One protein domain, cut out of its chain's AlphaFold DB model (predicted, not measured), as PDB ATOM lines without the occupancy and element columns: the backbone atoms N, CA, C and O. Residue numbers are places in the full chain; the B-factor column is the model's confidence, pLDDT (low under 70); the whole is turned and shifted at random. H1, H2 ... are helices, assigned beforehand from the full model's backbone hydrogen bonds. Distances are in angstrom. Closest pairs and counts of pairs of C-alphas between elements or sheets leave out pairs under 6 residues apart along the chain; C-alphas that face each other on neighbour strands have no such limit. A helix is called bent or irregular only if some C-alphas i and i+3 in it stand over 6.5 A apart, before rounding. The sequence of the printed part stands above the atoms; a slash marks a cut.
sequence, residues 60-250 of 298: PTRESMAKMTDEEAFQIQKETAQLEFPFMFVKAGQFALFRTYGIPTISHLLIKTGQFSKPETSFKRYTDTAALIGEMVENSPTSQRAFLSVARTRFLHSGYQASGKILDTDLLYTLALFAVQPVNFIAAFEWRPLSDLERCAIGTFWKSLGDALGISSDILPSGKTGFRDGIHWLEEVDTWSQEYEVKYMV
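This is residues 60 to 250 of the 298 residues of the protein "ER-bound oxygenase mpaB" of Penicillium roqueforti (strain FM164) (UniProt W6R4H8). The domain is a compact body of mostly crossed helices, with arm H7a of the bent helix H7 and helix H8 side by side in its core, running opposite ways. H2, H6 and H9 pack on H8, H9 also on H7a, H3 covers another side of H7, and H5 packs on H6; H1 and H4 lie at opposite ends. The printed part has 191 residues with nine named helices, H1 to H9 in chain order, and no named strand; its class is all helix. The radius of gyration of the C-alphas is 16.2 A, and the spans are 50 by 34 by 34 A.

The longest helix by residues, H7, residues 168 to 189, was assigned as one helix by its hydrogen bonds but is bent, with C-alphas 179 and 182 6.5 A apart. Its arms are H7a, residues 168 to 179, 16.8 A long and beginning at C-alpha 168 (-39.548, -43.222, -26.798), and H7b, residues 182 to 189. H8, residues 196 to 213, measures 25.3 A, and H9, residues 230 to 248, 26.1 A, ending at C-alpha 248 (-52.128, -38.140, -29.224). H1 is residues 62 to 65, beginning at C-alpha 62 (-37.359, -53.232, -55.190). H2 is residues 70 to 84, 19.9 A; H3 is residues 86 to 100, 22.0 A; H4 is residues 104 to 113. H5, residues 119 to 138, 28.3 A, is irregular, with C-alphas 120 and 123 7.2 A apart. H6, residues 144 to 162, 26.2 A, is irregular too, with C-alphas 156 and 159 7.2 A apart and a kink of 33 degrees near residue 156.

H7a touches H8, the hub, at a shallow tilt of 32 degrees, opposite ways; the closest C-alphas, of Ala 179 and Trp 206, are 6.0 A apart. H3 touches H7a at 21 degrees, a shallow tilt, closest at C-alphas of Ala 96 and Leu 177, 5.1 A. H9 touches H8 at a steep tilt of 65 degrees, closest at C-alphas of Gly 203 and Gly 230, 4.1 A. H2 touches H8 at a steep tilt of 60 degrees, closest at C-alphas of Ala 73 and Ala 201, 4.0 A. H6 touches H8 with residues 150 to 154 alone, closest at C-alphas of Arg 154 and Leu 213, 6.1 A. H5 touches H6, closest at C-alphas of Met 136 and Ala 146, 4.5 A. H1 and H8 only just touch, with 3 pairs of C-alphas within 8 A, the closest being Met 65 and Cys 200, 6.9 A. H4 touches no helix. Every O i to N i+4 pair is within hydrogen-bond range in H2, H3, H7a, H7b, H8 and H9; H4 has 5 of 6, H5 14 of 16, H6 13 of 15, and H1 is too short for such a pair.

The two C-alphas farthest apart, of Pro 60 and Glu 120, are 51.3 A apart. The printed part has no cut. The link from H8 to H9, residues 214 to 229, is long. The mean pLDDT of the printed part is 96.6, and no printed residue is under 70.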
ATOM      1  N   PRO A  60     -32.398 -52.053 -60.142       94.93
ATOM      2  CA  PRO A  60     -33.450 -52.221 -61.149       94.93
ATOM      3  C   PRO A  60     -34.783 -52.737 -60.589       94.93
ATOM      4  O   PRO A  60     -35.805 -52.601 -61.255       94.93
ATOM      5  N   THR A  61     -34.787 -53.337 -59.396       97.03
ATOM      6  CA  THR A  61     -36.000 -53.849 -58.736       97.03
ATOM      7  C   THR A  61     -36.033 -53.466 -57.260       97.03
ATOM      8  O   THR A  61     -34.987 -53.181 -56.668       97.03
ATOM      9  N   ARG A  62     -37.213 -53.508 -56.630       96.27
ATOM     10  CA  ARG A  62     -37.359 -53.232 -55.190       96.27
ATOM     11  C   ARG A  62     -36.525 -54.197 -54.339       96.27
ATOM     12  O   ARG A  62     -35.846 -53.767 -53.416       96.27
ATOM     13  N   GLU A  63     -36.459 -55.472 -54.714       97.18
ATOM     14  CA  GLU A  63     -35.636 -56.479 -54.028       97.18
ATOM     15  C   GLU A  63     -34.144 -56.145 -54.094       97.18
ATOM     16  O   GLU A  63     -33.401 -56.422 -53.155       97.18
ATOM     17  N   SER A  64     -33.681 -55.532 -55.190       98.01
ATOM     18  CA  SER A  64     -32.290 -55.084 -55.279       98.01
ATOM     19  C   SER A  64     -32.000 -53.911 -54.336       98.01
ATOM     20  O   SER A  64     -30.904 -53.853 -53.780       98.01
ATOM     21  N   MET A  65     -32.984 -53.032 -54.091       98.52
ATOM     22  CA  MET A  65     -32.849 -51.882 -53.184       98.52
ATOM     23  C   MET A  65     -32.664 -52.294 -51.719       98.52
ATOM     24  O   MET A  65     -32.109 -51.521 -50.946       98.52
ATOM     25  N   ALA A  66     -33.023 -53.527 -51.342       97.83
ATOM     26  CA  ALA A  66     -32.723 -54.089 -50.021       97.83
ATOM     27  C   ALA A  66     -31.217 -54.102 -49.685       97.83
ATOM     28  O   ALA A  66     -30.839 -54.210 -48.522       97.83
ATOM     29  N   LYS A  67     -30.346 -54.009 -50.702       97.90
ATOM     30  CA  LYS A  67     -28.883 -53.971 -50.554       97.90
ATOM     31  C   LYS A  67     -28.308 -52.553 -50.495       97.90
ATOM     32  O   LYS A  67     -27.091 -52.423 -50.404       97.90
ATOM     33  N   MET A  68     -29.147 -51.521 -50.599       98.61
ATOM     34  CA  MET A  68     -28.707 -50.128 -50.555       98.61
ATOM     35  C   MET A  68     -28.021 -49.837 -49.221       98.61
ATOM     36  O   MET A  68     -28.606 -50.029 -48.157       98.61
ATOM     37  N   THR A  69     -26.782 -49.370 -49.292       98.49
ATOM     38  CA  THR A  69     -25.997 -48.994 -48.114       98.49
ATOM     39  C   THR A  69     -26.401 -47.619 -47.583       98.49
ATOM     40  O   THR A  69     -26.934 -46.788 -48.321       98.49
ATOM     41  N   ASP A  70     -26.075 -47.334 -46.321       98.29
ATOM     42  CA  ASP A  70     -26.316 -46.021 -45.708       98.29
ATOM     43  C   ASP A  70     -25.618 -44.880 -46.464       98.29
ATOM     44  O   ASP A  70     -26.161 -43.782 -46.576       98.29
ATOM     45  N   GLU A  71     -24.431 -45.137 -47.028       98.44
ATOM     46  CA  GLU A  71     -23.706 -44.154 -47.837       98.44
ATOM     47  C   GLU A  71     -24.426 -43.886 -49.165       98.44
ATOM     48  O   GLU A  71     -24.596 -42.732 -49.547       98.44
ATOM     49  N   GLU A  72     -24.902 -44.917 -49.867       98.66
ATOM     50  CA  GLU A  72     -25.681 -44.731 -51.100       98.66
ATOM     51  C   GLU A  72     -27.003 -44.008 -50.824       98.66
ATOM     52  O   GLU A  72     -27.350 -43.069 -51.544       98.66
ATOM     53  N   ALA A  73     -27.698 -44.396 -49.753       98.76
ATOM     54  CA  ALA A  73     -28.921 -43.753 -49.293       98.76
ATOM     55  C   ALA A  73     -28.697 -42.261 -48.995       98.76
ATOM     56  O   ALA A  73     -29.435 -41.408 -49.495       98.76
ATOM     57  N   PHE A  74     -27.625 -41.929 -48.269       98.60
ATOM     58  CA  PHE A  74     -27.199 -40.551 -48.034       98.60
ATOM     59  C   PHE A  74     -26.944 -39.792 -49.343       98.60
ATOM     60  O   PHE A  74     -27.454 -38.687 -49.516       98.60
ATOM     61  N   GLN A  75     -26.179 -40.360 -50.280       98.49
ATOM     62  CA  GLN A  75     -25.831 -39.675 -51.530       98.49
ATOM     63  C   GLN A  75     -27.067 -39.403 -52.398       98.49
ATOM     64  O   GLN A  75     -27.201 -38.310 -52.953       98.49
ATOM     65  N   ILE A  76     -27.990 -40.367 -52.487       98.63
ATOM     66  CA  ILE A  76     -29.264 -40.214 -53.205       98.63
ATOM     67  C   ILE A  76     -30.131 -39.152 -52.521       98.63
ATOM     68  O   ILE A  76     -30.611 -38.233 -53.189       98.63
ATOM     69  N   GLN A  77     -30.309 -39.228 -51.198       98.16
ATOM     70  CA  GLN A  77     -31.078 -38.237 -50.444       98.16
ATOM     71  C   GLN A  77     -30.478 -36.836 -50.593       98.16
ATOM     72  O   GLN A  77     -31.216 -35.884 -50.827       98.16
ATOM     73  N   LYS A  78     -29.152 -36.697 -50.512       97.25
ATOM     74  CA  LYS A  78     -28.452 -35.422 -50.673       97.25
ATOM     75  C   LYS A  78     -28.678 -34.821 -52.055       97.25
ATOM     76  O   LYS A  78     -28.984 -33.636 -52.150       97.25
ATOM     77  N   GLU A  79     -28.572 -35.610 -53.123       97.15
ATOM     78  CA  GLU A  79     -28.856 -35.133 -54.481       97.15
ATOM     79  C   GLU A  79     -30.326 -34.706 -54.629       97.15
ATOM     80  O   GLU A  79     -30.619 -33.636 -55.171       97.15
ATOM     81  N   THR A  80     -31.240 -35.487 -54.053       97.30
ATOM     82  CA  THR A  80     -32.680 -35.200 -54.046       97.30
ATOM     83  C   THR A  80     -32.976 -33.888 -53.303       97.30
ATOM     84  O   THR A  80     -33.679 -33.013 -53.814       97.30
ATOM     85  N   ALA A  81     -32.383 -33.712 -52.122       96.64
ATOM     86  CA  ALA A  81     -32.580 -32.560 -51.254       96.64
ATOM     87  C   ALA A  81     -31.837 -31.305 -51.721       96.64
ATOM     88  O   ALA A  81     -32.300 -30.213 -51.448       96.64
ATOM     89  N   GLN A  82     -30.699 -31.400 -52.411       95.91
ATOM     90  CA  GLN A  82     -29.910 -30.216 -52.787       95.91
ATOM     91  C   GLN A  82     -30.115 -29.789 -54.246       95.91
ATOM     92  O   GLN A  82     -30.013 -28.600 -54.545       95.91
ATOM     93  N   LEU A  83     -30.409 -30.723 -55.160       95.54
ATOM     94  CA  LEU A  83     -30.459 -30.447 -56.604       95.54
ATOM     95  C   LEU A  83     -31.851 -30.599 -57.231       95.54
ATOM     96  O   LEU A  83     -32.127 -29.928 -58.233       95.54
ATOM     97  N   GLU A  84     -32.709 -31.465 -56.688       96.54
ATOM     98  CA  GLU A  84     -34.043 -31.728 -57.246       96.54
ATOM     99  C   GLU A  84     -35.129 -30.890 -56.559       96.54
ATOM    100  O   GLU A  84     -35.810 -30.109 -57.234       96.54
ATOM    101  N   PHE A  85     -35.249 -30.990 -55.230       97.19
ATOM    102  CA  PHE A  85     -36.333 -30.370 -54.452       97.19
ATOM    103  C   PHE A  85     -35.846 -29.583 -53.217       97.19
ATOM    104  O   PHE A  85     -36.371 -29.779 -52.118       97.19
ATOM    105  N   PRO A  86     -34.864 -28.667 -53.350       95.81
ATOM    106  CA  PRO A  86     -34.249 -28.003 -52.198       95.81
ATOM    107  C   PRO A  86     -35.197 -27.158 -51.369       95.81
ATOM    108  O   PRO A  86     -35.139 -27.176 -50.140       95.81
ATOM    109  N   PHE A  87     -36.109 -26.445 -52.022       94.52
ATOM    110  CA  PHE A  87     -37.095 -25.656 -51.304       94.52
ATOM    111  C   PHE A  87     -38.032 -26.561 -50.495       94.52
ATOM    112  O   PHE A  87     -38.203 -26.351 -49.294       94.52
ATOM    113  N   MET A  88     -38.592 -27.596 -51.128       95.22
ATOM    114  CA  MET A  88     -39.592 -28.446 -50.488       95.22
ATOM    115  C   MET A  88     -39.012 -29.340 -49.392       95.22
ATOM    116  O   MET A  88     -39.653 -29.488 -48.358       95.22
ATOM    117  N   PHE A  89     -37.784 -29.854 -49.540       94.97
ATOM    118  CA  PHE A  89     -37.107 -30.597 -48.466       94.97
ATOM    119  C   PHE A  89     -36.952 -29.757 -47.195       94.97
ATOM    120  O   PHE A  89     -37.282 -30.211 -46.101       94.97
ATOM    121  N   VAL A  90     -36.497 -28.506 -47.337       92.92
ATOM    122  CA  VAL A  90     -36.334 -27.595 -46.196       92.92
ATOM    123  C   VAL A  90     -37.689 -27.246 -45.583       92.92
ATOM    124  O   VAL A  90     -37.832 -27.285 -44.361       92.92
ATOM    125  N   LYS A  91     -38.703 -26.932 -46.401       91.83
ATOM    126  CA  LYS A  91     -40.048 -26.601 -45.900       91.83
ATOM    127  C   LYS A  91     -40.728 -27.775 -45.209       91.83
ATOM    128  O   LYS A  91     -41.309 -27.577 -44.145       91.83
ATOM    129  N   ALA A  92     -40.589 -28.979 -45.746       95.46
ATOM    130  CA  ALA A  92     -41.099 -30.185 -45.119       95.46
ATOM    131  C   ALA A  92     -40.400 -30.483 -43.785       95.46
ATOM    132  O   ALA A  92     -41.073 -30.817 -42.818       95.46
ATOM    133  N   GLY A  93     -39.079 -30.289 -43.683       93.84
ATOM    134  CA  GLY A  93     -38.352 -30.430 -42.416       93.84
ATOM    135  C   GLY A  93     -38.764 -29.394 -41.358       93.84
ATOM    136  O   GLY A  93     -38.933 -29.729 -40.186       93.84
ATOM    137  N   GLN A  94     -38.992 -28.139 -41.764       92.46
ATOM    138  CA  GLN A  94     -39.552 -27.107 -40.878       92.46
ATOM    139  C   GLN A  94     -40.960 -27.484 -40.399       92.46
ATOM    140  O   GLN A  94     -41.274 -27.337 -39.218       92.46
ATOM    141  N   PHE A  95     -41.795 -27.993 -41.307       94.03
ATOM    142  CA  PHE A  95     -43.140 -28.443 -40.977       94.03
ATOM    143  C   PHE A  95     -43.141 -29.688 -40.085       94.03
ATOM    144  O   PHE A  95     -43.946 -29.752 -39.163       94.03
ATOM    145  N   ALA A  96     -42.219 -30.633 -40.287       96.64
ATOM    146  CA  ALA A  96     -42.048 -31.798 -39.423       96.64
ATOM    147  C   ALA A  96     -41.854 -31.371 -37.961       96.64
ATOM    148  O   ALA A  96     -42.576 -31.838 -37.087       96.64
ATOM    149  N   LEU A  97     -40.962 -30.409 -37.697       93.58
ATOM    150  CA  LEU A  97     -40.795 -29.838 -36.354       93.58
ATOM    151  C   LEU A  97     -42.072 -29.161 -35.856       93.58
ATOM    152  O   LEU A  97     -42.517 -29.440 -34.747       93.58
ATOM    153  N   PHE A  98     -42.672 -28.296 -36.674       93.46
ATOM    154  CA  PHE A  98     -43.887 -27.566 -36.311       93.46
ATOM    155  C   PHE A  98     -45.040 -28.508 -35.933       93.46
ATOM    156  O   PHE A  98     -45.739 -28.281 -34.949       93.46
ATOM    157  N   ARG A  99     -45.203 -29.607 -36.670       96.37
ATOM    158  CA  ARG A  99     -46.252 -30.603 -36.452       96.37
ATOM    159  C   ARG A  99     -46.110 -31.336 -35.117       96.37
ATOM    160  O   ARG A  99     -47.129 -31.644 -34.503       96.37
ATOM    161  N   THR A 100     -44.888 -31.521 -34.602       96.83
ATOM    162  CA  THR A 100     -44.688 -32.099 -33.255       96.83
ATOM    163  C   THR A 100     -45.329 -31.270 -32.144       96.83
ATOM    164  O   THR A 100     -45.701 -31.816 -31.109       96.83
ATOM    165  N   TYR A 101     -45.526 -29.965 -32.356       94.82
ATOM    166  CA  TYR A 101     -46.148 -29.082 -31.367       94.82
ATOM    167  C   TYR A 101     -47.646 -29.341 -31.195       94.82
ATOM    168  O   TYR A 101     -48.232 -28.830 -30.249       94.82
ATOM    169  N   GLY A 102     -48.268 -30.137 -32.073       96.72
ATOM    170  CA  GLY A 102     -49.635 -30.627 -31.897       96.72
ATOM    171  C   GLY A 102     -49.759 -31.800 -30.915       96.72
ATOM    172  O   GLY A 102     -50.873 -32.248 -30.662       96.72
ATOM    173  N   ILE A 103     -48.647 -32.314 -30.377       98.34
ATOM    174  CA  ILE A 103     -48.628 -33.415 -29.405       98.34
ATOM    175  C   ILE A 103     -48.389 -32.848 -27.994       98.34
ATOM    176  O   ILE A 103     -47.294 -32.337 -27.744       98.34
ATOM    177  N   PRO A 104     -49.339 -32.975 -27.044       98.12
ATOM    178  CA  PRO A 104     -49.218 -32.373 -25.713       98.12
ATOM    179  C   PRO A 104     -47.968 -32.788 -24.932       98.12
ATOM    180  O   PRO A 104     -47.317 -31.946 -24.324       98.12
ATOM    181  N   THR A 105     -47.565 -34.062 -24.975       97.69
ATOM    182  CA  THR A 105     -46.355 -34.525 -24.265       97.69
ATOM    183  C   THR A 105     -45.091 -33.815 -24.757       97.69
ATOM    184  O   THR A 105     -44.218 -33.477 -23.954       97.69
ATOM    185  N   ILE A 106     -45.024 -33.512 -26.057       97.05
ATOM    186  CA  ILE A 106     -43.925 -32.767 -26.669       97.05
ATOM    187  C   ILE A 106     -44.068 -31.274 -26.354       97.05
ATOM    188  O   ILE A 106     -43.140 -30.677 -25.805       97.05
ATOM    189  N   SER A 107     -45.213 -30.657 -26.657       95.90
ATOM    190  CA  SER A 107     -45.411 -29.212 -26.489       95.90
ATOM    191  C   SER A 107     -45.240 -28.768 -25.034       95.90
ATOM    192  O   SER A 107     -44.538 -27.789 -24.775       95.90
ATOM    193  N   HIS A 108     -45.748 -29.538 -24.064       96.35
ATOM    194  CA  HIS A 108     -45.592 -29.255 -22.635       96.35
ATOM    195  C   HIS A 108     -44.122 -29.192 -22.231       96.35
ATOM    196  O   HIS A 108     -43.701 -28.290 -21.496       96.35
ATOM    197  N   LEU A 109     -43.306 -30.125 -22.732       95.43
ATOM    198  CA  LEU A 109     -41.871 -30.111 -22.482       95.43
ATOM    199  C   LEU A 109     -41.212 -28.881 -23.118       95.43
ATOM    200  O   LEU A 109     -40.414 -28.206 -22.464       95.43
ATOM    201  N   LEU A 110     -41.552 -28.556 -24.366       93.31
ATOM    202  CA  LEU A 110     -40.968 -27.422 -25.083       93.31
ATOM    203  C   LEU A 110     -41.275 -26.087 -24.395       93.31
ATOM    204  O   LEU A 110     -40.343 -25.307 -24.171       93.31
ATOM    205  N   ILE A 111     -42.525 -25.870 -23.971       92.49
ATOM    206  CA  ILE A 111     -42.926 -24.702 -23.176       92.49
ATOM    207  C   ILE A 111     -42.148 -24.663 -21.858       92.49
ATOM    208  O   ILE A 111     -41.535 -23.646 -21.525       92.49
ATOM    209  N   LYS A 112     -42.101 -25.783 -21.126       93.73
ATOM    210  CA  LYS A 112     -41.453 -25.862 -19.808       93.73
ATOM    211  C   LYS A 112     -39.954 -25.572 -19.849       93.73
ATOM    212  O   LYS A 112     -39.427 -24.961 -18.921       93.73
ATOM    213  N   THR A 113     -39.250 -25.998 -20.898       92.24
ATOM    214  CA  THR A 113     -37.814 -25.691 -21.053       92.24
ATOM    215  C   THR A 113     -37.550 -24.214 -21.349       92.24
ATOM    216  O   THR A 113     -36.420 -23.744 -21.191       92.24
ATOM    217  N   GLY A 114     -38.563 -23.483 -21.825       88.78
ATOM    218  CA  GLY A 114     -38.448 -22.101 -22.275       88.78
ATOM    219  C   GLY A 114     -37.668 -21.924 -23.578       88.78
ATOM    220  O   GLY A 114     -37.634 -20.818 -24.095       88.78
ATOM    221  N   GLN A 115     -37.047 -22.979 -24.124       89.08
ATOM    222  CA  GLN A 115     -36.107 -22.853 -25.244       89.08
ATOM    223  C   GLN A 115     -36.794 -22.510 -26.565       89.08
ATOM    224  O   GLN A 115     -36.166 -21.888 -27.414       89.08
ATOM    225  N   PHE A 116     -38.061 -22.894 -26.731       82.04
ATOM    226  CA  PHE A 116     -38.858 -22.584 -27.922       82.04
ATOM    227  C   PHE A 116     -39.914 -21.502 -27.682       82.04
ATOM    228  O   PHE A 116     -40.304 -20.833 -28.633       82.04
ATOM    229  N   SER A 117     -40.357 -21.302 -26.437       79.94
ATOM    230  CA  SER A 117     -41.457 -20.386 -26.114       79.94
ATOM    231  C   SER A 117     -41.026 -18.944 -25.842       79.94
ATOM    232  O   SER A 117     -41.864 -18.046 -25.848       79.94
ATOM    233  N   LYS A 118     -39.733 -18.702 -25.600       83.48
ATOM    234  CA  LYS A 118     -39.206 -17.373 -25.268       83.48
ATOM    235  C   LYS A 118     -38.461 -16.745 -26.450       83.48
ATOM    236  O   LYS A 118     -37.548 -17.397 -26.969       83.48
ATOM    237  N   PRO A 119     -38.763 -15.491 -26.842       82.46
ATOM    238  CA  PRO A 119     -38.062 -14.792 -27.924       82.46
ATOM    239  C   PRO A 119     -36.537 -14.748 -27.760       82.46
ATOM    240  O   PRO A 119     -35.805 -14.788 -28.747       82.46
ATOM    241  N   GLU A 120     -36.041 -14.709 -26.519       86.82
ATOM    242  CA  GLU A 120     -34.609 -14.622 -26.211       86.82
ATOM    243  C   GLU A 120     -33.848 -15.922 -26.520       86.82
ATOM    244  O   GLU A 120     -32.628 -15.902 -26.686       86.82
ATOM    245  N   THR A 121     -34.543 -17.062 -26.594       90.61
ATOM    246  CA  THR A 121     -33.925 -18.386 -26.787       90.61
ATOM    247  C   THR A 121     -34.420 -19.125 -28.026       90.61
ATOM    248  O   THR A 121     -33.687 -19.967 -28.546       90.61
ATOM    249  N   SER A 122     -35.611 -18.800 -28.540       88.35
ATOM    250  CA  SER A 122     -36.260 -19.508 -29.652       88.35
ATOM    251  C   SER A 122     -35.440 -19.473 -30.943       88.35
ATOM    252  O   SER A 122     -35.221 -20.518 -31.555       88.35
ATOM    253  N   PHE A 123     -34.880 -18.315 -31.312       89.66
ATOM    254  CA  PHE A 123     -34.000 -18.195 -32.482       89.66
ATOM    255  C   PHE A 123     -32.730 -19.025 -32.345       89.66
ATOM    256  O   PHE A 123     -32.367 -19.753 -33.267       89.66
ATOM    257  N   LYS A 124     -32.081 -18.976 -31.176       92.23
ATOM    258  CA  LYS A 124     -30.898 -19.796 -30.909       92.23
ATOM    259  C   LYS A 124     -31.240 -21.279 -31.027       92.23
ATOM    260  O   LYS A 124     -30.523 -22.024 -31.688       92.23
ATOM    261  N   ARG A 125     -32.341 -21.713 -30.411       92.30
ATOM    262  CA  ARG A 125     -32.771 -23.112 -30.442       92.30
ATOM    263  C   ARG A 125     -33.102 -23.574 -31.862       92.30
ATOM    264  O   ARG A 125     -32.748 -24.701 -32.218       92.30
ATOM    265  N   TYR A 126     -33.731 -22.719 -32.665       90.09
ATOM    266  CA  TYR A 126     -33.989 -22.967 -34.082       90.09
ATOM    267  C   TYR A 126     -32.679 -23.120 -34.870       90.09
ATOM    268  O   TYR A 126     -32.488 -24.133 -35.544       90.09
ATOM    269  N   THR A 127     -31.739 -22.180 -34.727       92.71
ATOM    270  CA  THR A 127     -30.431 -22.231 -35.398       92.71
ATOM    271  C   THR A 127     -29.616 -23.458 -34.990       92.71
ATOM    272  O   THR A 127     -29.088 -24.142 -35.862       92.71
ATOM    273  N   ASP A 128     -29.559 -23.795 -33.699       95.86
ATOM    274  CA  ASP A 128     -28.856 -24.990 -33.212       95.86
ATOM    275  C   ASP A 128     -29.469 -26.280 -33.782       95.86
ATOM    276  O   ASP A 128     -28.747 -27.217 -34.119       95.86
ATOM    277  N   THR A 129     -30.802 -26.334 -33.903       95.09
ATOM    278  CA  THR A 129     -31.503 -27.478 -34.509       95.09
ATOM    279  C   THR A 129     -31.143 -27.613 -35.981       95.09
ATOM    280  O   THR A 129     -30.774 -28.701 -36.415       95.09
ATOM    281  N   ALA A 130     -31.207 -26.513 -36.736       94.38
ATOM    282  CA  ALA A 130     -30.857 -26.503 -38.151       94.38
ATOM    283  C   ALA A 130     -29.394 -26.908 -38.377       94.38
ATOM    284  O   ALA A 130     -29.121 -27.704 -39.269       94.38
ATOM    285  N   ALA A 131     -28.471 -26.429 -37.538       97.36
ATOM    286  CA  ALA A 131     -27.065 -26.806 -37.609       97.36
ATOM    287  C   ALA A 131     -26.868 -28.305 -37.338       97.36
ATOM    288  O   ALA A 131     -26.260 -28.991 -38.150       97.36
ATOM    289  N   LEU A 132     -27.414 -28.840 -36.240       98.06
ATOM    290  CA  LEU A 132     -27.259 -30.260 -35.906       98.06
ATOM    291  C   LEU A 132     -27.890 -31.178 -36.956       98.06
ATOM    292  O   LEU A 132     -27.264 -32.157 -37.347       98.06
ATOM    293  N   ILE A 133     -29.099 -30.863 -37.430       96.55
ATOM    294  CA  ILE A 133     -29.752 -31.645 -38.485       96.55
ATOM    295  C   ILE A 133     -28.963 -31.545 -39.787       96.55
ATOM    296  O   ILE A 133     -28.700 -32.578 -40.393       96.55
ATOM    297  N   GLY A 134     -28.528 -30.345 -40.181       96.10
ATOM    298  CA  GLY A 134     -27.687 -30.140 -41.361       96.10
ATOM    299  C   GLY A 134     -26.432 -31.005 -41.314       96.10
ATOM    300  O   GLY A 134     -26.134 -31.718 -42.267       96.10
ATOM    301  N   GLU A 135     -25.751 -31.059 -40.167       97.89
ATOM    302  CA  GLU A 135     -24.578 -31.918 -40.017       97.89
ATOM    303  C   GLU A 135     -24.885 -33.417 -40.165       97.89
ATOM    304  O   GLU A 135     -24.074 -34.136 -40.758       97.89
ATOM    305  N   MET A 136     -26.046 -33.878 -39.684       97.20
ATOM    306  CA  MET A 136     -26.487 -35.273 -39.819       97.20
ATOM    307  C   MET A 136     -26.862 -35.634 -41.262       97.20
ATOM    308  O   MET A 136     -26.584 -36.751 -41.686       97.20
ATOM    309  N   VAL A 137     -27.492 -34.720 -42.012       95.74
ATOM    310  CA  VAL A 137     -28.107 -35.035 -43.318       95.74
ATOM    311  C   VAL A 137     -27.304 -34.576 -44.537       95.74
ATOM    312  O   VAL A 137     -27.543 -35.069 -45.637       95.74
ATOM    313  N   GLU A 138     -26.355 -33.648 -44.380       95.67
ATOM    314  CA  GLU A 138     -25.575 -33.081 -45.496       95.67
ATOM    315  C   GLU A 138     -24.165 -33.681 -45.635       95.67
ATOM    316  O   GLU A 138     -23.512 -33.512 -46.679       95.67
ATOM    317  N   ASN A 139     -23.705 -34.413 -44.616       97.72
ATOM    318  CA  ASN A 139     -22.419 -35.107 -44.603       97.72
ATOM    319  C   ASN A 139     -22.610 -36.628 -44.621       97.72
ATOM    320  O   ASN A 139     -23.630 -37.131 -44.162       97.72
ATOM    321  N   SER A 140     -21.592 -37.357 -45.101       97.92
ATOM    322  CA  SER A 140     -21.595 -38.827 -45.057       97.92
ATOM    323  C   SER A 140     -21.909 -39.314 -43.635       97.92
ATOM    324  O   SER A 140     -21.326 -38.760 -42.691       97.92
ATOM    325  N   PRO A 141     -22.742 -40.360 -43.461       97.78
ATOM    326  CA  PRO A 141     -23.024 -40.955 -42.154       97.78
ATOM    327  C   PRO A 141     -21.760 -41.394 -41.405       97.78
ATOM    328  O   PRO A 141     -21.745 -41.437 -40.179       97.78
ATOM    329  N   THR A 142     -20.675 -41.673 -42.136       95.79
ATOM    330  CA  THR A 142     -19.371 -42.067 -41.576       95.79
ATOM    331  C   THR A 142     -18.430 -40.887 -41.305       95.79
ATOM    332  O   THR A 142     -17.316 -41.065 -40.810       95.79
ATOM    333  N   SER A 143     -18.847 -39.662 -41.623       98.22
ATOM    334  CA  SER A 143     -18.039 -38.467 -41.397       98.22
ATOM    335  C   SER A 143     -18.013 -38.070 -39.921       98.22
ATOM    336  O   SER A 143     -18.995 -38.209 -39.190       98.22
ATOM    337  N   GLN A 144     -16.905 -37.462 -39.488       98.37
ATOM    338  CA  GLN A 144     -16.791 -36.917 -38.132       98.37
ATOM    339  C   GLN A 144     -17.909 -35.908 -37.817       98.37
ATOM    340  O   GLN A 144     -18.399 -35.872 -36.691       98.37
ATOM    341  N   ARG A 145     -18.328 -35.097 -38.797       98.41
ATOM    342  CA  ARG A 145     -19.370 -34.081 -38.600       98.41
ATOM    343  C   ARG A 145     -20.728 -34.725 -38.304       98.41
ATOM    344  O   ARG A 145     -21.351 -34.370 -37.302       98.41
ATOM    345  N   ALA A 146     -21.116 -35.736 -39.088       98.27
ATOM    346  CA  ALA A 146     -22.323 -36.518 -38.833       98.27
ATOM    347  C   ALA A 146     -22.267 -37.178 -37.444       98.27
ATOM    348  O   ALA A 146     -23.149 -36.942 -36.620       98.27
ATOM    349  N   PHE A 147     -21.177 -37.876 -37.103       97.86
ATOM    350  CA  PHE A 147     -21.026 -38.505 -35.784       97.86
ATOM    351  C   PHE A 147     -21.137 -37.522 -34.613       97.86
ATOM    352  O   PHE A 147     -21.846 -37.793 -33.642       97.86
ATOM    353  N   LEU A 148     -20.459 -36.371 -34.688       98.52
ATOM    354  CA  LEU A 148     -20.502 -35.367 -33.623       98.52
ATOM    355  C   LEU A 148     -21.904 -34.778 -33.453       98.52
ATOM    356  O   LEU A 148     -22.336 -34.548 -32.323       98.52
ATOM    357  N   SER A 149     -22.632 -34.564 -34.549       98.58
ATOM    358  CA  SER A 149     -24.002 -34.051 -34.499       98.58
ATOM    359  C   SER A 149     -25.006 -35.061 -33.928       98.58
ATOM    360  O   SER A 149     -25.825 -34.684 -33.084       98.58
ATOM    361  N   VAL A 150     -24.875 -36.352 -34.262       98.50
ATOM    362  CA  VAL A 150     -25.644 -37.445 -33.639       98.50
ATOM    363  C   VAL A 150     -25.337 -37.523 -32.142       98.50
ATOM    364  O   VAL A 150     -26.251 -37.483 -31.315       98.50
ATOM    365  N   ALA A 151     -24.055 -37.561 -31.766       98.34
ATOM    366  CA  ALA A 151     -23.633 -37.629 -30.368       98.34
ATOM    367  C   ALA A 151     -24.134 -36.424 -29.557       98.34
ATOM    368  O   ALA A 151     -24.624 -36.581 -28.435       98.34
ATOM    369  N   ARG A 152     -24.072 -35.216 -30.133       98.49
ATOM    370  CA  ARG A 152     -24.581 -34.001 -29.492       98.49
ATOM    371  C   ARG A 152     -26.096 -34.044 -29.320       98.49
ATOM    372  O   ARG A 152     -26.577 -33.691 -28.247       98.49
ATOM    373  N   THR A 153     -26.835 -34.495 -30.329       98.20
ATOM    374  CA  THR A 153     -28.298 -34.631 -30.260       98.20
ATOM    375  C   THR A 153     -28.702 -35.629 -29.174       98.20
ATOM    376  O   THR A 153     -29.538 -35.310 -28.329       98.20
ATOM    377  N   ARG A 154     -28.032 -36.787 -29.102       97.62
ATOM    378  CA  ARG A 154     -28.235 -37.774 -28.027       97.62
ATOM    379  C   ARG A 154     -27.948 -37.194 -26.651       97.62
ATOM    380  O   ARG A 154     -28.749 -37.369 -25.742       97.62
ATOM    381  N   PHE A 155     -26.839 -36.473 -26.496       98.03
ATOM    382  CA  PHE A 155     -26.493 -35.822 -25.232       98.03
ATOM    383  C   PHE A 155     -27.563 -34.817 -24.780       98.03
ATOM    384  O   PHE A 155     -27.895 -34.762 -23.600       98.03
ATOM    385  N   LEU A 156     -28.120 -34.033 -25.707       96.48
ATOM    386  CA  LEU A 156     -29.158 -33.050 -25.393       96.48
ATOM    387  C   LEU A 156     -30.481 -33.703 -24.966       96.48
ATOM    388  O   LEU A 156     -31.182 -33.148 -24.122       96.48
ATOM    389  N   HIS A 157     -30.817 -34.871 -25.521       96.30
ATOM    390  CA  HIS A 157     -32.053 -35.586 -25.193       96.30
ATOM    391  C   HIS A 157     -31.916 -36.569 -24.017       96.30
ATOM    392  O   HIS A 157     -32.907 -36.821 -23.332       96.30
ATOM    393  N   SER A 158     -30.717 -37.084 -23.721       96.01
ATOM    394  CA  SER A 158     -30.518 -38.214 -22.797       96.01
ATOM    395  C   SER A 158     -31.058 -37.975 -21.386       96.01
ATOM    396  O   SER A 158     -31.743 -38.835 -20.843       96.01
ATOM    397  N   GLY A 159     -30.816 -36.804 -20.789       96.12
ATOM    398  CA  GLY A 159     -31.317 -36.488 -19.446       96.12
ATOM    399  C   GLY A 159     -32.846 -36.374 -19.380       96.12
ATOM    400  O   GLY A 159     -33.468 -36.714 -18.369       96.12
ATOM    401  N   TYR A 160     -33.477 -35.928 -20.468       96.86
ATOM    402  CA  TYR A 160     -34.934 -35.852 -20.562       96.86
ATOM    403  C   TYR A 160     -35.553 -37.230 -20.802       96.86
ATOM    404  O   TYR A 160     -36.563 -37.538 -20.177       96.86
ATOM    405  N   GLN A 161     -34.922 -38.068 -21.624       96.04
ATOM    406  CA  GLN A 161     -35.337 -39.455 -21.840       96.04
ATOM    407  C   GLN A 161     -35.196 -40.281 -20.552       96.04
ATOM    408  O   GLN A 161     -36.160 -40.878 -20.086       96.04
ATOM    409  N   ALA A 162     -34.037 -40.214 -19.886       96.44
ATOM    410  CA  ALA A 162     -33.777 -40.932 -18.635       96.44
ATOM    411  C   ALA A 162     -34.704 -40.514 -17.480       96.44
ATOM    412  O   ALA A 162     -34.951 -41.300 -16.572       96.44
ATOM    413  N   SER A 163     -35.229 -39.282 -17.506       96.91
ATOM    414  CA  SER A 163     -36.217 -38.808 -16.527       96.91
ATOM    415  C   SER A 163     -37.672 -38.966 -16.981       96.91
ATOM    416  O   SER A 163     -38.558 -38.393 -16.347       96.91
ATOM    417  N   GLY A 164     -37.925 -39.702 -18.070       96.33
ATOM    418  CA  GLY A 164     -39.267 -39.988 -18.590       96.33
ATOM    419  C   GLY A 164     -40.005 -38.772 -19.158       96.33
ATOM    420  O   GLY A 164     -41.219 -38.813 -19.310       96.33
ATOM    421  N   LYS A 165     -39.297 -37.668 -19.432       97.28
ATOM    422  CA  LYS A 165     -39.879 -36.434 -19.985       97.28
ATOM    423  C   LYS A 165     -39.938 -36.436 -21.508       97.28
ATOM    424  O   LYS A 165     -40.796 -35.773 -22.067       97.28
ATOM    425  N   ILE A 166     -39.008 -37.134 -22.158       97.48
ATOM    426  CA  ILE A 166     -39.093 -37.472 -23.580       97.48
ATOM    427  C   ILE A 166     -39.461 -38.947 -23.649       97.48
ATOM    428  O   ILE A 166     -38.706 -39.784 -23.153       97.48
ATOM    429  N   LEU A 167     -40.617 -39.247 -24.233       97.63
ATOM    430  CA  LEU A 167     -41.076 -40.617 -24.429       97.63
ATOM    431  C   LEU A 167     -40.407 -41.219 -25.669       97.63
ATOM    432  O   LEU A 167     -40.204 -40.527 -26.668       97.63
ATOM    433  N   ASP A 168     -40.130 -42.521 -25.643       97.52
ATOM    434  CA  ASP A 168     -39.548 -43.222 -26.798       97.52
ATOM    435  C   ASP A 168     -40.468 -43.166 -28.027       97.52
ATOM    436  O   ASP A 168     -40.004 -43.030 -29.158       97.52
ATOM    437  N   THR A 169     -41.785 -43.178 -27.807       98.25
ATOM    438  CA  THR A 169     -42.775 -42.979 -28.873       98.25
ATOM    439  C   THR A 169     -42.704 -41.579 -29.472       98.25
ATOM    440  O   THR A 169     -42.866 -41.427 -30.675       98.25
ATOM    441  N   ASP A 170     -42.413 -40.555 -28.672       98.45
ATOM    442  CA  ASP A 170     -42.334 -39.169 -29.149       98.45
ATOM    443  C   ASP A 170     -41.058 -38.958 -29.980       98.45
ATOM    444  O   ASP A 170     -41.064 -38.224 -30.973       98.45
ATOM    445  N   LEU A 171     -39.973 -39.656 -29.618       98.33
ATOM    446  CA  LEU A 171     -38.746 -39.723 -30.414       98.33
ATOM    447  C   LEU A 171     -38.986 -40.407 -31.762       98.33
ATOM    448  O   LEU A 171     -38.612 -39.844 -32.792       98.33
ATOM    449  N   LEU A 172     -39.628 -41.582 -31.769       98.70
ATOM    450  CA  LEU A 172     -39.946 -42.291 -33.011       98.70
ATOM    451  C   LEU A 172     -40.902 -41.482 -33.892       98.70
ATOM    452  O   LEU A 172     -40.681 -41.395 -35.094       98.70
ATOM    453  N   TYR A 173     -41.908 -40.831 -33.307       98.81
ATOM    454  CA  TYR A 173     -42.818 -39.946 -34.031       98.81
ATOM    455  C   TYR A 173     -42.086 -38.764 -34.672       98.81
ATOM    456  O   TYR A 173     -42.256 -38.497 -35.860       98.81
ATOM    457  N   THR A 174     -41.202 -38.098 -33.927       98.48
ATOM    458  CA  THR A 174     -40.403 -36.991 -34.470       98.48
ATOM    459  C   THR A 174     -39.504 -37.463 -35.619       98.48
ATOM    460  O   THR A 174     -39.430 -36.799 -36.652       98.48
ATOM    461  N   LEU A 175     -38.853 -38.625 -35.475       98.57
ATOM    462  CA  LEU A 175     -38.045 -39.239 -36.534       98.57
ATOM    463  C   LEU A 175     -38.893 -39.570 -37.774       98.57
ATOM    464  O   LEU A 175     -38.485 -39.268 -38.895       98.57
ATOM    465  N   ALA A 176     -40.082 -40.142 -37.568       98.79
ATOM    466  CA  ALA A 176     -41.025 -40.480 -38.628       98.79
ATOM    467  C   ALA A 176     -41.393 -39.248 -39.456       98.79
ATOM    468  O   ALA A 176     -41.313 -39.284 -40.681       98.79
ATOM    469  N   LEU A 177     -41.716 -38.127 -38.803       98.71
ATOM    470  CA  LEU A 177     -42.059 -36.886 -39.498       98.71
ATOM    471  C   LEU A 177     -40.920 -36.381 -40.389       98.71
ATOM    472  O   LEU A 177     -41.177 -35.954 -41.513       98.71
ATOM    473  N   PHE A 178     -39.669 -36.450 -39.934       98.39
ATOM    474  CA  PHE A 178     -38.535 -36.035 -40.761       98.39
ATOM    475  C   PHE A 178     -38.340 -36.903 -42.011       98.39
ATOM    476  O   PHE A 178     -37.917 -36.380 -43.041       98.39
ATOM    477  N   ALA A 179     -38.677 -38.193 -41.944       98.61
ATOM    478  CA  ALA A 179     -38.619 -39.090 -43.094       98.61
ATOM    479  C   ALA A 179     -39.825 -38.916 -44.034       98.61
ATOM    480  O   ALA A 179     -39.674 -38.855 -45.254       98.61
ATOM    481  N   VAL A 180     -41.026 -38.823 -43.466       98.66
ATOM    482  CA  VAL A 180     -42.302 -38.903 -44.190       98.66
ATOM    483  C   VAL A 180     -42.729 -37.555 -44.770       98.66
ATOM    484  O   VAL A 180     -43.187 -37.496 -45.912       98.66
ATOM    485  N   GLN A 181     -42.561 -36.449 -44.038       98.08
ATOM    486  CA  GLN A 181     -43.050 -35.142 -44.497       98.08
ATOM    487  C   GLN A 181     -42.409 -34.694 -45.821       98.08
ATOM    488  O   GLN A 181     -43.155 -34.238 -46.689       98.08
ATOM    489  N   PRO A 182     -41.088 -34.858 -46.061       97.76
ATOM    490  CA  PRO A 182     -40.504 -34.550 -47.367       97.76
ATOM    491  C   PRO A 182     -41.129 -35.357 -48.507       97.76
ATOM    492  O   PRO A 182     -41.404 -34.800 -49.567       97.76
ATOM    493  N   VAL A 183     -41.417 -36.642 -48.282       98.48
ATOM    494  CA  VAL A 183     -42.048 -37.521 -49.279       98.48
ATOM    495  C   VAL A 183     -43.455 -37.023 -49.615       98.48
ATOM    496  O   VAL A 183     -43.780 -36.851 -50.792       98.48
ATOM    497  N   ASN A 184     -44.253 -36.712 -48.593       97.62
ATOM    498  CA  ASN A 184     -45.633 -36.251 -48.755       97.62
ATOM    499  C   ASN A 184     -45.707 -34.874 -49.423       97.62
ATOM    500  O   ASN A 184     -46.507 -34.663 -50.333       97.62
ATOM    501  N   PHE A 185     -44.846 -33.939 -49.019       97.23
ATOM    502  CA  PHE A 185     -44.823 -32.589 -49.580       97.23
ATOM    503  C   PHE A 185     -44.387 -32.586 -51.043       97.23
ATOM    504  O   PHE A 185     -44.971 -31.875 -51.856       97.23
ATOM    505  N   ILE A 186     -43.385 -33.392 -51.398       98.06
ATOM    506  CA  ILE A 186     -42.938 -33.513 -52.789       98.06
ATOM    507  C   ILE A 186     -44.043 -34.132 -53.645       98.06
ATOM    508  O   ILE A 186     -44.330 -33.628 -54.726       98.06
ATOM    509  N   ALA A 187     -44.724 -35.169 -53.153       97.67
ATOM    510  CA  ALA A 187     -45.853 -35.755 -53.869       97.67
ATOM    511  C   ALA A 187     -47.013 -34.761 -54.083       97.67
ATOM    512  O   ALA A 187     -47.676 -34.824 -55.116       97.67
ATOM    513  N   ALA A 188     -47.249 -33.849 -53.134       95.78
ATOM    514  CA  ALA A 188     -48.363 -32.903 -53.177       95.78
ATOM    515  C   ALA A 188     -48.071 -31.606 -53.955       95.78
ATOM    516  O   ALA A 188     -48.972 -31.069 -54.601       95.78
ATOM    517  N   PHE A 189     -46.847 -31.074 -53.875       95.34
ATOM    518  CA  PHE A 189     -46.552 -29.693 -54.281       95.34
ATOM    519  C   PHE A 189     -45.449 -29.552 -55.333       95.34
ATOM    520  O   PHE A 189     -45.276 -28.463 -55.882       95.34
ATOM    521  N   GLU A 190     -44.686 -30.607 -55.614       96.18
ATOM    522  CA  GLU A 190     -43.596 -30.552 -56.586       96.18
ATOM    523  C   GLU A 190     -44.006 -31.109 -57.954       96.18
ATOM    524  O   GLU A 190     -45.014 -31.786 -58.137       96.18
ATOM    525  N   TRP A 191     -43.194 -30.802 -58.960       94.31
ATOM    526  CA  TRP A 191     -43.449 -31.125 -60.368       94.31
ATOM    527  C   TRP A 191     -43.380 -32.629 -60.703       94.31
ATOM    528  O   TRP A 191     -43.718 -33.017 -61.823       94.31
ATOM    529  N   ARG A 192     -42.920 -33.474 -59.769       96.63
ATOM    530  CA  ARG A 192     -42.997 -34.941 -59.838       96.63
ATOM    531  C   ARG A 192     -42.975 -35.546 -58.426       96.63
ATOM    532  O   ARG A 192     -42.335 -34.969 -57.546       96.63
ATOM    533  N   PRO A 193     -43.546 -36.746 -58.228       97.32
ATOM    534  CA  PRO A 193     -43.284 -37.525 -57.026       97.32
ATOM    535  C   PRO A 193     -41.840 -38.056 -57.005       97.32
ATOM    536  O   PRO A 193     -41.136 -38.107 -58.026       97.32
ATOM    537  N   LEU A 194     -41.409 -38.498 -55.823       98.28
ATOM    538  CA  LEU A 194     -40.174 -39.258 -55.667       98.28
ATOM    539  C   LEU A 194     -40.295 -40.628 -56.344       98.28
ATOM    540  O   LEU A 194     -41.322 -41.297 -56.245       98.28
ATOM    541  N   SER A 195     -39.229 -41.052 -57.012       97.82
ATOM    542  CA  SER A 195     -39.079 -42.421 -57.503       97.82
ATOM    543  C   SER A 195     -38.880 -43.403 -56.346       97.82
ATOM    544  O   SER A 195     -38.457 -43.015 -55.258       97.82
ATOM    545  N   ASP A 196     -39.106 -44.694 -56.588       98.15
ATOM    546  CA  ASP A 196     -38.876 -45.727 -55.569       98.15
ATOM    547  C   ASP A 196     -37.419 -45.771 -55.087       98.15
ATOM    548  O   ASP A 196     -37.177 -45.988 -53.905       98.15
ATOM    549  N   LEU A 197     -36.450 -45.465 -55.961       98.54
ATOM    550  CA  LEU A 197     -35.045 -45.322 -55.571       98.54
ATOM    551  C   LEU A 197     -34.861 -44.218 -54.519       98.54
ATOM    552  O   LEU A 197     -34.214 -44.434 -53.497       98.54
ATOM    553  N   GLU A 198     -35.442 -43.040 -54.764       98.63
ATOM    554  CA  GLU A 198     -35.359 -41.895 -53.849       98.63
ATOM    555  C   GLU A 198     -36.118 -42.174 -52.541       98.63
ATOM    556  O   GLU A 198     -35.609 -41.875 -51.463       98.63
ATOM    557  N   ARG A 199     -37.300 -42.807 -52.610       98.70
ATOM    558  CA  ARG A 199     -38.074 -43.219 -51.422       98.70
ATOM    559  C   ARG A 199     -37.318 -44.244 -50.581       98.70
ATOM    560  O   ARG A 199     -37.267 -44.105 -49.361       98.70
ATOM    561  N   CYS A 200     -36.710 -45.246 -51.218       98.84
ATOM    562  CA  CYS A 200     -35.906 -46.242 -50.520       98.84
ATOM    563  C   CYS A 200     -34.701 -45.596 -49.840       98.84
ATOM    564  O   CYS A 200     -34.432 -45.909 -48.689       98.84
ATOM    565  N   ALA A 201     -34.020 -44.664 -50.512       98.82
ATOM    566  CA  ALA A 201     -32.900 -43.935 -49.932       98.82
ATOM    567  C   ALA A 201     -33.298 -43.126 -48.693       98.82
ATOM    568  O   ALA A 201     -32.622 -43.219 -47.674       98.82
ATOM    569  N   ILE A 202     -34.417 -42.397 -48.741       98.72
ATOM    570  CA  ILE A 202     -34.949 -41.683 -47.568       98.72
ATOM    571  C   ILE A 202     -35.229 -42.670 -46.430       98.72
ATOM    572  O   ILE A 202     -34.773 -42.460 -45.310       98.72
ATOM    573  N   GLY A 203     -35.935 -43.767 -46.710       98.79
ATOM    574  CA  GLY A 203     -36.262 -44.766 -45.694       98.79
ATOM    575  C   GLY A 203     -35.029 -45.430 -45.074       98.79
ATOM    576  O   GLY A 203     -34.920 -45.494 -43.853       98.79
ATOM    577  N   THR A 204     -34.064 -45.860 -45.893       98.80
ATOM    578  CA  THR A 204     -32.798 -46.450 -45.427       98.80
ATOM    579  C   THR A 204     -32.006 -45.453 -44.580       98.80
ATOM    580  O   THR A 204     -31.585 -45.785 -43.471       98.80
ATOM    581  N   PHE A 205     -31.855 -44.213 -45.060       98.72
ATOM    582  CA  PHE A 205     -31.103 -43.173 -44.362       98.72
ATOM    583  C   PHE A 205     -31.723 -42.827 -43.002       98.72
ATOM    584  O   PHE A 205     -31.028 -42.838 -41.987       98.72
ATOM    585  N   TRP A 206     -33.029 -42.540 -42.953       98.65
ATOM    586  CA  TRP A 206     -33.685 -42.122 -41.710       98.65
ATOM    587  C   TRP A 206     -33.843 -43.259 -40.705       98.65
ATOM    588  O   TRP A 206     -33.736 -43.008 -39.504       98.65
ATOM    589  N   LYS A 207     -34.008 -44.505 -41.166       98.64
ATOM    590  CA  LYS A 207     -33.938 -45.681 -40.294       98.64
ATOM    591  C   LYS A 207     -32.560 -45.787 -39.641       98.64
ATOM    592  O   LYS A 207     -32.481 -45.878 -38.419       98.64
ATOM    593  N   SER A 208     -31.483 -45.734 -40.434       98.28
ATOM    594  CA  SER A 208     -30.103 -45.800 -39.920       98.28
ATOM    595  C   SER A 208     -29.796 -44.645 -38.957       98.28
ATOM    596  O   SER A 208     -29.237 -44.849 -37.877       98.28
ATOM    597  N   LEU A 209     -30.250 -43.428 -39.276       98.46
ATOM    598  CA  LEU A 209     -30.117 -42.282 -38.378       98.46
ATOM    599  C   LEU A 209     -30.891 -42.480 -37.063       98.46
ATOM    600  O   LEU A 209     -30.388 -42.117 -35.998       98.46
ATOM    601  N   GLY A 210     -32.082 -43.082 -37.116       98.25
ATOM    602  CA  GLY A 210     -32.854 -43.483 -35.939       98.25
ATOM    603  C   GLY A 210     -32.085 -44.436 -35.028       98.25
ATOM    604  O   GLY A 210     -31.943 -44.161 -33.832       98.25
ATOM    605  N   ASP A 211     -31.503 -45.490 -35.603       97.93
ATOM    606  CA  ASP A 211     -30.652 -46.436 -34.873       97.93
ATOM    607  C   ASP A 211     -29.454 -45.719 -34.230       97.93
ATOM    608  O   ASP A 211     -29.157 -45.902 -33.046       97.93
ATOM    609  N   ALA A 212     -28.789 -44.840 -34.988       97.65
ATOM    610  CA  ALA A 212     -27.651 -44.062 -34.512       97.65
ATOM    611  C   ALA A 212     -28.034 -43.115 -33.361       97.65
ATOM    612  O   ALA A 212     -27.230 -42.900 -32.446       97.65
ATOM    613  N   LEU A 213     -29.262 -42.588 -33.358       97.95
ATOM    614  CA  LEU A 213     -29.840 -41.783 -32.278       97.95
ATOM    615  C   LEU A 213     -30.329 -42.622 -31.082       97.95
ATOM    616  O   LEU A 213     -30.587 -42.051 -30.023       97.95
ATOM    617  N   GLY A 214     -30.387 -43.951 -31.203       96.90
ATOM    618  CA  GLY A 214     -30.897 -44.852 -30.167       96.90
ATOM    619  C   GLY A 214     -32.425 -44.889 -30.084       96.90
ATOM    620  O   GLY A 214     -32.968 -45.113 -29.006       96.90
ATOM    621  N   ILE A 215     -33.113 -44.630 -31.197       98.05
ATOM    622  CA  ILE A 215     -34.575 -44.633 -31.296       98.05
ATOM    623  C   ILE A 215     -35.013 -46.008 -31.808       98.05
ATOM    624  O   ILE A 215     -34.733 -46.358 -32.950       98.05
ATOM    625  N   SER A 216     -35.690 -46.793 -30.967       97.19
ATOM    626  CA  SER A 216     -36.131 -48.141 -31.347       97.19
ATOM    627  C   SER A 216     -37.327 -48.104 -32.303       97.19
ATOM    628  O   SER A 216     -38.313 -47.406 -32.065       97.19
ATOM    629  N   SER A 217     -37.263 -48.924 -33.354       97.69
ATOM    630  CA  SER A 217     -38.377 -49.210 -34.261       97.69
ATOM    631  C   SER A 217     -39.189 -50.451 -33.863       97.69
ATOM    632  O   SER A 217     -40.034 -50.880 -34.638       97.69
ATOM    633  N   ASP A 218     -38.963 -51.050 -32.686       97.90
ATOM    634  CA  ASP A 218     -39.558 -52.341 -32.277       97.90
ATOM    635  C   ASP A 218     -41.090 -52.344 -32.175       97.90
ATOM    636  O   ASP A 218     -41.701 -53.415 -32.154       97.90
ATOM    637  N   ILE A 219     -41.704 -51.163 -32.051       97.73
ATOM    638  CA  ILE A 219     -43.165 -51.001 -32.023       97.73
ATOM    639  C   ILE A 219     -43.792 -51.117 -33.419       97.73
ATOM    640  O   ILE A 219     -44.992 -51.360 -33.523       97.73
ATOM    641  N   LEU A 220     -42.999 -50.949 -34.482       98.56
ATOM    642  CA  LEU A 220     -43.465 -51.122 -35.854       98.56
ATOM    643  C   LEU A 220     -43.711 -52.615 -36.144       98.56
ATOM    644  O   LEU A 220     -43.013 -53.460 -35.571       98.56
ATOM    645  N   PRO A 221     -44.657 -52.963 -37.039       98.37
ATOM    646  CA  PRO A 221     -45.007 -54.352 -37.343       98.37
ATOM    647  C   PRO A 221     -43.810 -55.263 -37.648       98.37
ATOM    648  O   PRO A 221     -43.749 -56.385 -37.143       98.37
ATOM    649  N   SER A 222     -42.836 -54.766 -38.411       98.35
ATOM    650  CA  SER A 222     -41.615 -55.493 -38.768       98.35
ATOM    651  C   SER A 222     -40.389 -55.072 -37.954       98.35
ATOM    652  O   SER A 222     -39.277 -55.508 -38.242       98.35
ATOM    653  N   GLY A 223     -40.563 -54.257 -36.908       97.69
ATOM    654  CA  GLY A 223     -39.471 -53.712 -36.099       97.69
ATOM    655  C   GLY A 223     -38.546 -54.776 -35.513       97.69
ATOM    656  O   GLY A 223     -37.328 -54.655 -35.599       97.69
ATOM    657  N   LYS A 224     -39.134 -55.858 -34.986       96.77
ATOM    658  CA  LYS A 224     -38.401 -56.966 -34.346       96.77
ATOM    659  C   LYS A 224     -37.917 -58.040 -35.320       96.77
ATOM    660  O   LYS A 224     -36.995 -58.783 -34.998       96.77
ATOM    661  N   THR A 225     -38.571 -58.176 -36.473       97.09
ATOM    662  CA  THR A 225     -38.273 -59.210 -37.480       97.09
ATOM    663  C   THR A 225     -37.361 -58.706 -38.596       97.09
ATOM    664  O   THR A 225     -36.725 -59.514 -39.269       97.09
ATOM    665  N   GLY A 226     -37.256 -57.387 -38.761       96.40
ATOM    666  CA  GLY A 226     -36.472 -56.719 -39.790       96.40
ATOM    667  C   GLY A 226     -37.323 -56.224 -40.962       96.40
ATOM    668  O   GLY A 226     -38.320 -56.831 -41.355       96.40
ATOM    669  N   PHE A 227     -36.895 -55.110 -41.556       98.24
ATOM    670  CA  PHE A 227     -37.537 -54.516 -42.725       98.24
ATOM    671  C   PHE A 227     -36.913 -55.054 -44.016       98.24
ATOM    672  O   PHE A 227     -35.705 -55.261 -44.083       98.24
ATOM    673  N   ARG A 228     -37.731 -55.254 -45.059       98.02
ATOM    674  CA  ARG A 228     -37.265 -55.765 -46.358       98.02
ATOM    675  C   ARG A 228     -36.344 -54.790 -47.089       98.02
ATOM    676  O   ARG A 228     -35.398 -55.218 -47.735       98.02
ATOM    677  N   ASP A 229     -36.653 -53.503 -47.011       98.48
ATOM    678  CA  ASP A 229     -35.958 -52.403 -47.675       98.48
ATOM    679  C   ASP A 229     -36.331 -51.075 -46.983       98.48
ATOM    680  O   ASP A 229     -37.170 -51.049 -46.075       98.48
ATOM    681  N   GLY A 230     -35.719 -49.967 -47.408       98.64
ATOM    682  CA  GLY A 230     -36.019 -48.640 -46.864       98.64
ATOM    683  C   GLY A 230     -37.468 -48.201 -47.098       98.64
ATOM    684  O   GLY A 230     -38.054 -47.552 -46.235       98.64
ATOM    685  N   ILE A 231     -38.090 -48.604 -48.214       98.77
ATOM    686  CA  ILE A 231     -39.501 -48.288 -48.493       98.77
ATOM    687  C   ILE A 231     -40.408 -48.977 -47.468       98.77
ATOM    688  O   ILE A 231     -41.346 -48.357 -46.983       98.77
ATOM    689  N   HIS A 232     -40.117 -50.224 -47.095       98.76
ATOM    690  CA  HIS A 232     -40.895 -50.968 -46.109       98.76
ATOM    691  C   HIS A 232     -40.897 -50.289 -44.737       98.76
ATOM    692  O   HIS A 232     -41.953 -50.140 -44.132       98.76
ATOM    693  N   TRP A 233     -39.727 -49.840 -44.266       98.78
ATOM    694  CA  TRP A 233     -39.645 -49.057 -43.030       98.78
ATOM    695  C   TRP A 233     -40.426 -47.745 -43.146       98.78
ATOM    696  O   TRP A 233     -41.174 -47.399 -42.236       98.78
ATOM    697  N   LEU A 234     -40.298 -47.047 -44.279       98.80
ATOM    698  CA  LEU A 234     -40.986 -45.783 -44.531       98.80
ATOM    699  C   LEU A 234     -42.520 -45.944 -44.533       98.80
ATOM    700  O   LEU A 234     -43.219 -45.118 -43.961       98.80
ATOM    701  N   GLU A 235     -43.040 -47.009 -45.146       98.76
ATOM    702  CA  GLU A 235     -44.476 -47.332 -45.193       98.76
ATOM    703  C   GLU A 235     -45.029 -47.685 -43.800       98.76
ATOM    704  O   GLU A 235     -46.101 -47.209 -43.410       98.76
ATOM    705  N   GLU A 236     -44.296 -48.492 -43.027       98.81
ATOM    706  CA  GLU A 236     -44.708 -48.867 -41.670       98.81
ATOM    707  C   GLU A 236     -44.645 -47.690 -40.695       98.81
ATOM    708  O   GLU A 236     -45.575 -47.499 -39.910       98.81
ATOM    709  N   VAL A 237     -43.579 -46.883 -40.745       98.82
ATOM    710  CA  VAL A 237     -43.432 -45.733 -39.847       98.82
ATOM    711  C   VAL A 237     -44.429 -44.623 -40.183       98.82
ATOM    712  O   VAL A 237     -44.930 -43.976 -39.265       98.82
ATOM    713  N   ASP A 238     -44.774 -44.430 -41.462       98.80
ATOM    714  CA  ASP A 238     -45.834 -43.505 -41.877       98.80
ATOM    715  C   ASP A 238     -47.184 -43.942 -41.301       98.80
ATOM    716  O   ASP A 238     -47.805 -43.189 -40.546       98.80
ATOM    717  N   THR A 239     -47.580 -45.196 -41.545       98.81
ATOM    718  CA  THR A 239     -48.834 -45.766 -41.025       98.81
ATOM    719  C   THR A 239     -48.917 -45.624 -39.504       98.81
ATOM    720  O   THR A 239     -49.886 -45.079 -38.974       98.81
ATOM    721  N   TRP A 240     -47.861 -46.032 -38.795       98.77
ATOM    722  CA  TRP A 240     -47.791 -45.920 -37.341       98.77
ATOM    723  C   TRP A 240     -47.845 -44.461 -36.862       98.77
ATOM    724  O   TRP A 240     -48.521 -44.162 -35.878       98.77
ATOM    725  N   SER A 241     -47.178 -43.531 -37.553       98.64
ATOM    726  CA  SER A 241     -47.188 -42.112 -37.177       98.64
ATOM    727  C   SER A 241     -48.580 -41.493 -37.314       98.64
ATOM    728  O   SER A 241     -48.992 -40.707 -36.463       98.64
ATOM    729  N   GLN A 242     -49.350 -41.900 -38.326       98.58
ATOM    730  CA  GLN A 242     -50.728 -41.451 -38.506       98.58
ATOM    731  C   GLN A 242     -51.640 -41.972 -37.387       98.58
ATOM    732  O   GLN A 242     -52.456 -41.209 -36.866       98.58
ATOM    733  N   GLU A 243     -51.486 -43.235 -36.980       98.58
ATOM    734  CA  GLU A 243     -52.206 -43.820 -35.839       98.58
ATOM    735  C   GLU A 243     -51.824 -43.153 -34.510       98.58
ATOM    736  O   GLU A 243     -52.691 -42.841 -33.687       98.58
ATOM    737  N   TYR A 244     -50.531 -42.885 -34.315       98.71
ATOM    738  CA  TYR A 244     -50.015 -42.142 -33.170       98.71
ATOM    739  C   TYR A 244     -50.677 -40.759 -33.080       98.71
ATOM    740  O   TYR A 244     -51.176 -40.376 -32.023       98.71
ATOM    741  N   GLU A 245     -50.768 -40.032 -34.191       98.58
ATOM    742  CA  GLU A 245     -51.430 -38.729 -34.221       98.58
ATOM    743  C   GLU A 245     -52.928 -38.803 -33.938       98.58
ATOM    744  O   GLU A 245     -53.434 -37.966 -33.199       98.58
ATOM    745  N   VAL A 246     -53.649 -39.795 -34.474       98.28
ATOM    746  CA  VAL A 246     -55.075 -39.991 -34.143       98.28
ATOM    747  C   VAL A 246     -55.273 -40.088 -32.630       98.28
ATOM    748  O   VAL A 246     -56.260 -39.580 -32.102       98.28
ATOM    749  N   LYS A 247     -54.332 -40.726 -31.931       98.17
ATOM    750  CA  LYS A 247     -54.415 -40.952 -30.490       98.17
ATOM    751  C   LYS A 247     -53.920 -39.773 -29.647       98.17
ATOM    752  O   LYS A 247     -54.489 -39.527 -28.586       98.17
ATOM    753  N   TYR A 248     -52.861 -39.087 -30.075       98.55
ATOM    754  CA  TYR A 248     -52.128 -38.140 -29.224       98.55
ATOM    755  C   TYR A 248     -52.108 -36.694 -29.734       98.55
ATOM    756  O   TYR A 248     -51.783 -35.799 -28.958       98.55
ATOM    757  N   MET A 249     -52.484 -36.424 -30.988       98.44
ATOM    758  CA  MET A 249     -52.601 -35.058 -31.514       98.44
ATOM    759  C   MET A 249     -53.966 -34.470 -31.149       98.44
ATOM    760  O   MET A 249     -54.901 -34.455 -31.950       98.44
ATOM    761  N   VAL A 250     -54.083 -34.028 -29.898       97.48
ATOM    762  CA  VAL A 250     -55.340 -33.573 -29.288       97.48
ATOM    763  C   VAL A 250     -55.289 -32.087 -28.909       97.48
ATOM    764  O   VAL A 250     -54.198 -31.552 -28.713       97.48
TER     765      VAL A 250